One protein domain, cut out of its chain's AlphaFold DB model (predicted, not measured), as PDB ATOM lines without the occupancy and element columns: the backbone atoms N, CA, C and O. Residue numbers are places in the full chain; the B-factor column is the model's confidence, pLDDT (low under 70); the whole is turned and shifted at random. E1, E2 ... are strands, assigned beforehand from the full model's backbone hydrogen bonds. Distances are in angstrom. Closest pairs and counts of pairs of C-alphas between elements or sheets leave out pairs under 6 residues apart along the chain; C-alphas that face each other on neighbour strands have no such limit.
ATOM      1  N   SER A   2       2.471  40.314 -36.493       46.66
ATOM      2  CA  SER A   2       1.916  40.592 -35.165       46.66
ATOM      3  C   SER A   2       1.385  39.282 -34.600       46.66
ATOM      4  O   SER A   2       0.446  38.705 -35.144       46.66
ATOM      5  N   VAL A   3       2.045  38.755 -33.573       52.00
ATOM      6  CA  VAL A   3       1.531  37.612 -32.821       52.00
ATOM      7  C   VAL A   3       0.254  38.119 -32.158       52.00
ATOM      8  O   VAL A   3       0.339  39.065 -31.376       52.00
ATOM      9  N   ASN A   4      -0.912  37.561 -32.496       59.19
ATOM     10  CA  ASN A   4      -2.173  37.851 -31.808       59.19
ATOM     11  C   ASN A   4      -2.044  37.370 -30.355       59.19
ATOM     12  O   ASN A   4      -2.463  36.270 -30.002       59.19
ATOM     13  N   ARG A   5      -1.362  38.161 -29.524       70.00
ATOM     14  CA  ARG A   5      -1.237  37.914 -28.097       70.00
ATOM     15  C   ARG A   5      -2.542  38.335 -27.460       70.00
ATOM     16  O   ARG A   5      -2.982  39.471 -27.628       70.00
ATOM     17  N   LEU A   6      -3.130  37.406 -26.723       73.69
ATOM     18  CA  LEU A   6      -4.223  37.727 -25.827       73.69
ATOM     19  C   LEU A   6      -3.743  38.804 -24.841       73.69
ATOM     20  O   LEU A   6      -2.598  38.731 -24.373       73.69
ATOM     21  N   PRO A   7      -4.571  39.822 -24.555       78.94
ATOM     22  CA  PRO A   7      -4.236  40.824 -23.558       78.94
ATOM     23  C   PRO A   7      -3.981  40.171 -22.189       78.94
ATOM     24  O   PRO A   7      -4.536  39.108 -21.893       78.94
ATOM     25  N   PRO A   8      -3.150  40.786 -21.332       83.00
ATOM     26  CA  PRO A   8      -2.883  40.264 -19.998       83.00
ATOM     27  C   PRO A   8      -4.172  40.114 -19.188       83.00
ATOM     28  O   PRO A   8      -4.969  41.047 -19.103       83.00
ATOM     29  N   VAL A   9      -4.357  38.966 -18.538       81.88
ATOM     30  CA  VAL A   9      -5.576  38.696 -17.767       81.88
ATOM     31  C   VAL A   9      -5.615  39.543 -16.488       81.88
ATOM     32  O   VAL A   9      -4.702  39.510 -15.651       81.88
ATOM     33  N   GLY A  10      -6.684  40.327 -16.359       85.38
ATOM     34  CA  GLY A  10      -7.044  41.126 -15.193       85.38
ATOM     35  C   GLY A  10      -7.985  40.362 -14.269       85.38
ATOM     36  O   GLY A  10      -7.530  39.700 -13.339       85.38
ATOM     37  N   ARG A  11      -9.296  40.471 -14.510       83.88
ATOM     38  CA  ARG A  11     -10.343  39.778 -13.736       83.88
ATOM     39  C   ARG A  11     -11.100  38.802 -14.621       83.88
ATOM     40  O   ARG A  11     -11.386  39.129 -15.765       83.88
ATOM     41  N   ILE A  12     -11.475  37.651 -14.072       84.56
ATOM     42  CA  ILE A  12     -12.416  36.720 -14.702       84.56
ATOM     43  C   ILE A  12     -13.804  37.012 -14.135       84.56
ATOM     44  O   ILE A  12     -13.944  37.178 -12.923       84.56
ATOM     45  N   ARG A  13     -14.813  37.113 -15.003       84.56
ATOM     46  CA  ARG A  13     -16.198  37.408 -14.606       84.56
ATOM     47  C   ARG A  13     -17.115  36.204 -14.725       84.56
ATOM     48  O   ARG A  13     -17.937  35.998 -13.841       84.56
ATOM     49  N   ALA A  14     -17.007  35.450 -15.813       83.62
ATOM     50  CA  ALA A  14     -17.914  34.348 -16.096       83.62
ATOM     51  C   ALA A  14     -17.213  33.230 -16.870       83.62
ATOM     52  O   ALA A  14     -16.285  33.483 -17.643       83.62
ATOM     53  N   VAL A  15     -17.696  32.007 -16.664       85.50
ATOM     54  CA  VAL A  15     -17.366  30.827 -17.465       85.50
ATOM     55  C   VAL A  15     -18.680  30.271 -17.994       85.50
ATOM     56  O   VAL A  15     -19.567  29.928 -17.216       85.50
ATOM     57  N   HIS A  16     -18.807  30.203 -19.315       86.88
ATOM     58  CA  HIS A  16     -20.008  29.739 -19.995       86.88
ATOM     59  C   HIS A  16     -19.813  28.303 -20.472       86.88
ATOM     60  O   HIS A  16     -18.850  27.992 -21.181       86.88
ATOM     61  N   LEU A  17     -20.745  27.435 -20.080       81.69
ATOM     62  CA  LEU A  17     -20.869  26.088 -20.625       81.69
ATOM     63  C   LEU A  17     -21.667  26.158 -21.938       81.69
ATOM     64  O   LEU A  17     -22.643  26.906 -22.005       81.69
ATOM     65  N   PRO A  18     -21.301  25.393 -22.978       80.38
ATOM     66  CA  PRO A  18     -22.090  25.349 -24.203       80.38
ATOM     67  C   PRO A  18     -23.467  24.718 -23.946       80.38
ATOM     68  O   PRO A  18     -23.571  23.640 -23.353       80.38
ATOM     69  N   GLU A  19     -24.525  25.380 -24.411       78.44
ATOM     70  CA  GLU A  19     -25.899  24.894 -24.280       78.44
ATOM     71  C   GLU A  19     -26.149  23.675 -25.185       78.44
ATOM     72  O   GLU A  19     -25.755  23.654 -26.351       78.44
ATOM     73  N   GLY A  20     -26.806  22.637 -24.652       70.75
ATOM     74  CA  GLY A  20     -27.231  21.465 -25.435       70.75
ATOM     75  C   GLY A  20     -26.111  20.528 -25.917       70.75
ATOM     76  O   GLY A  20     -26.325  19.748 -26.844       70.75
ATOM     77  N   GLY A  21     -24.920  20.596 -25.316       66.69
ATOM     78  CA  GLY A  21     -23.746  19.813 -25.713       66.69
ATOM     79  C   GLY A  21     -23.623  18.413 -25.081       66.69
ATOM     80  O   GLY A  21     -24.432  18.012 -24.241       66.69
ATOM     81  N   PRO A  22     -22.581  17.646 -25.464       70.94
ATOM     82  CA  PRO A  22     -22.228  16.397 -24.789       70.94
ATOM     83  C   PRO A  22     -21.966  16.631 -23.294       70.94
ATOM     84  O   PRO A  22     -21.543  17.713 -22.895       70.94
ATOM     85  N   ARG A  23     -22.142  15.581 -22.471       75.62
ATOM     86  CA  ARG A  23     -21.944  15.622 -21.003       75.62
ATOM     87  C   ARG A  23     -20.598  16.231 -20.579       75.62
ATOM     88  O   ARG A  23     -20.501  16.775 -19.486       75.62
ATOM     89  N   VAL A  24     -19.583  16.127 -21.440       80.50
ATOM     90  CA  VAL A  24     -18.287  16.800 -21.311       80.50
ATOM     91  C   VAL A  24     -18.062  17.642 -22.574       80.50
ATOM     92  O   VAL A  24     -17.898  17.058 -23.651       80.50
ATOM     93  N   PRO A  25     -18.082  18.984 -22.493       84.50
ATOM     94  CA  PRO A  25     -17.870  19.832 -23.657       84.50
ATOM     95  C   PRO A  25     -16.405  19.803 -24.112       84.50
ATOM     96  O   PRO A  25     -15.508  19.453 -23.351       84.50
ATOM     97  N   LYS A  26     -16.149  20.159 -25.377       87.88
ATOM     98  CA  LYS A  26     -14.776  20.234 -25.914       87.88
ATOM     99  C   LYS A  26     -14.034  21.478 -25.421       87.88
ATOM    100  O   LYS A  26     -12.829  21.426 -25.184       87.88
ATOM    101  N   SER A  27     -14.761  22.573 -25.256       90.12
ATOM    102  CA  SER A  27     -14.253  23.883 -24.870       90.12
ATOM    103  C   SER A  27     -15.294  24.636 -24.048       90.12
ATOM    104  O   SER A  27     -16.481  24.299 -24.068       90.12
ATOM    105  N   LEU A  28     -14.824  25.634 -23.305       89.44
ATOM    106  CA  LEU A  28     -15.619  26.577 -22.523       89.44
ATOM    107  C   LEU A  28     -15.255  28.000 -22.928       89.44
ATOM    108  O   LEU A  28     -14.114  28.262 -23.312       89.44
ATOM    109  N   THR A  29     -16.193  28.928 -22.769       91.00
ATOM    110  CA  THR A  29     -15.925  30.350 -23.004       91.00
ATOM    111  C   THR A  29     -15.712  31.059 -21.676       91.00
ATOM    112  O   THR A  29     -16.578  31.029 -20.806       91.00
ATOM    113  N   ILE A  30     -14.574  31.730 -21.524       89.94
ATOM    114  CA  ILE A  30     -14.235  32.535 -20.351       89.94
ATOM    115  C   ILE A  30     -14.326  34.011 -20.712       89.94
ATOM    116  O   ILE A  30     -13.721  34.465 -21.684       89.94
ATOM    117  N   GLU A  31     -15.040  34.778 -19.896       91.12
ATOM    118  CA  GLU A  31     -15.050  36.235 -19.966       91.12
ATOM    119  C   GLU A  31     -14.049  36.833 -18.986       91.12
ATOM    120  O   GLU A  31     -14.153  36.637 -17.770       91.12
ATOM    121  N   TYR A  32     -13.102  37.606 -19.513       90.00
ATOM    122  CA  TYR A  32     -12.065  38.250 -18.719       90.00
ATOM    123  C   TYR A  32     -11.821  39.696 -19.149       90.00
ATOM    124  O   TYR A  32     -12.072  40.076 -20.291       90.00
ATOM    125  N   SER A  33     -11.335  40.517 -18.225       89.81
ATOM    126  CA  SER A  33     -10.887  41.874 -18.514       89.81
ATOM    127  C   SER A  33      -9.382  41.928 -18.725       89.81
ATOM    128  O   SER A  33      -8.631  41.117 -18.181       89.81
ATOM    129  N   ASP A  34      -8.932  42.914 -19.491       87.31
ATOM    130  CA  ASP A  34      -7.509  43.223 -19.586       87.31
ATOM    131  C   ASP A  34      -7.032  43.859 -18.272       87.31
ATOM    132  O   ASP A  34      -7.648  44.794 -17.758       87.31
ATOM    133  N   ARG A  35      -5.917  43.374 -17.722       83.00
ATOM    134  CA  ARG A  35      -5.302  43.940 -16.510       83.00
ATOM    135  C   ARG A  35      -4.962  45.420 -16.675       83.00
ATOM    136  O   ARG A  35      -5.064  46.172 -15.710       83.00
ATOM    137  N   SER A  36      -4.550  45.825 -17.872       84.56
ATOM    138  CA  SER A  36      -4.223  47.215 -18.193       84.56
ATOM    139  C   SER A  36      -5.464  48.081 -18.412       84.56
ATOM    140  O   SER A  36      -5.392  49.302 -18.284       84.56
ATOM    141  N   ASN A  37      -6.611  47.462 -18.702       80.19
ATOM    142  CA  ASN A  37      -7.867  48.156 -18.933       80.19
ATOM    143  C   ASN A  37      -9.070  47.327 -18.459       80.19
ATOM    144  O   ASN A  37      -9.725  46.629 -19.236       80.19
ATOM    145  N   GLY A  38      -9.411  47.485 -17.178       76.06
ATOM    146  CA  GLY A  38     -10.518  46.767 -16.542       76.06
ATOM    147  C   GLY A  38     -11.917  47.101 -17.079       76.06
ATOM    148  O   GLY A  38     -12.871  46.428 -16.694       76.06
ATOM    149  N   SER A  39     -12.059  48.108 -17.950       81.44
ATOM    150  CA  SER A  39     -13.337  48.440 -18.600       81.44
ATOM    151  C   SER A  39     -13.627  47.581 -19.832       81.44
ATOM    152  O   SER A  39     -14.789  47.437 -20.219       81.44
ATOM    153  N   LYS A  40     -12.593  46.985 -20.441       85.19
ATOM    154  CA  LYS A  40     -12.731  46.189 -21.659       85.19
ATOM    155  C   LYS A  40     -12.751  44.704 -21.328       85.19
ATOM    156  O   LYS A  40     -11.823  44.183 -20.710       85.19
ATOM    157  N   TRP A  41     -13.805  44.042 -21.789       87.88
ATOM    158  CA  TRP A  41     -14.037  42.617 -21.598       87.88
ATOM    159  C   TRP A  41     -13.792  41.854 -22.895       87.88
ATOM    160  O   TRP A  41     -14.098  42.335 -23.987       87.88
ATOM    161  N   TYR A  42     -13.229  40.663 -22.751       88.94
ATOM    162  CA  TYR A  42     -12.851  39.761 -23.824       88.94
ATOM    163  C   TYR A  42     -13.423  38.381 -23.536       88.94
ATOM    164  O   TYR A  42     -13.524  37.968 -22.381       88.94
ATOM    165  N   GLN A  43     -13.761  37.666 -24.602       90.69
ATOM    166  CA  GLN A  43     -14.133  36.261 -24.548       90.69
ATOM    167  C   GLN A  43     -12.961  35.426 -25.053       90.69
ATOM    168  O   GLN A  43     -12.348  35.754 -26.071       90.69
TER     169      GLN A  43
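AT A GLANCE: This is residues 2 to 43 of the 79 residues of an uncharacterized protein of Rhodospirillales bacterium URHD0017 (UniProt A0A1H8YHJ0). A small, strongly twisted three-stranded ribbon makes the body, with E2 in the middle between E1 and E3, and at one end residues 19 to 24, in the loop of the hairpin of E1 and E2, stand free and stick out. E3 folds back beside the later part of E2, and residues 2 to 8 lead into E1 as a tail with no named element. The printed part has 42 residues, with no named helix and three named strands, E1, E2 and E3 along the chain, which is also the order of the antiparallel sheet; the class is all strand. The whole is loose, with a radius of gyration of the C-alphas of 12.8 A, and flat, spanning 36 by 25 by 10 A.

HOW THE PARTS SIT: E1, residues 9 to 16, and E2, residues 27 to 34, form a hairpin, antiparallel at 146 degrees between their directions. N 10 and O 33 are 2.8 A apart and N 31 and O 14 are 2.9 A apart, both within hydrogen-bond range. E1 bends by 66 degrees at residue 13. E2 and E3, residues 37 to 43, form a second hairpin, antiparallel at 166 degrees, with N 42 and O 32 within hydrogen-bond range at 2.8 A. The three strands make a meander, each the antiparallel neighbour of the one before. E1 and E3 are the edge strands; their closest C-alphas, those of Gly 10 and Gly 38, are 6.8 A apart.

IN THESE COORDINATES: E1 is 17.1 A from first to last C-alpha and begins at C-alpha 9, (-5.576, 38.696, -17.767). E2 is 21.2 A long. E3 is 14.6 A long and ends at C-alpha 43, (-14.133, 36.261, -24.548).

THE WHOLE: The C-alphas of Ser 2 and Arg 23, the two farthest apart, are 37.3 A from each other. The printed part has no cut. The link from E1 to E2 is short and that from E2 to E3 is tight. The mean pLDDT of the printed part is 80.8; residues 2 to 4 and residue 21 are under 70.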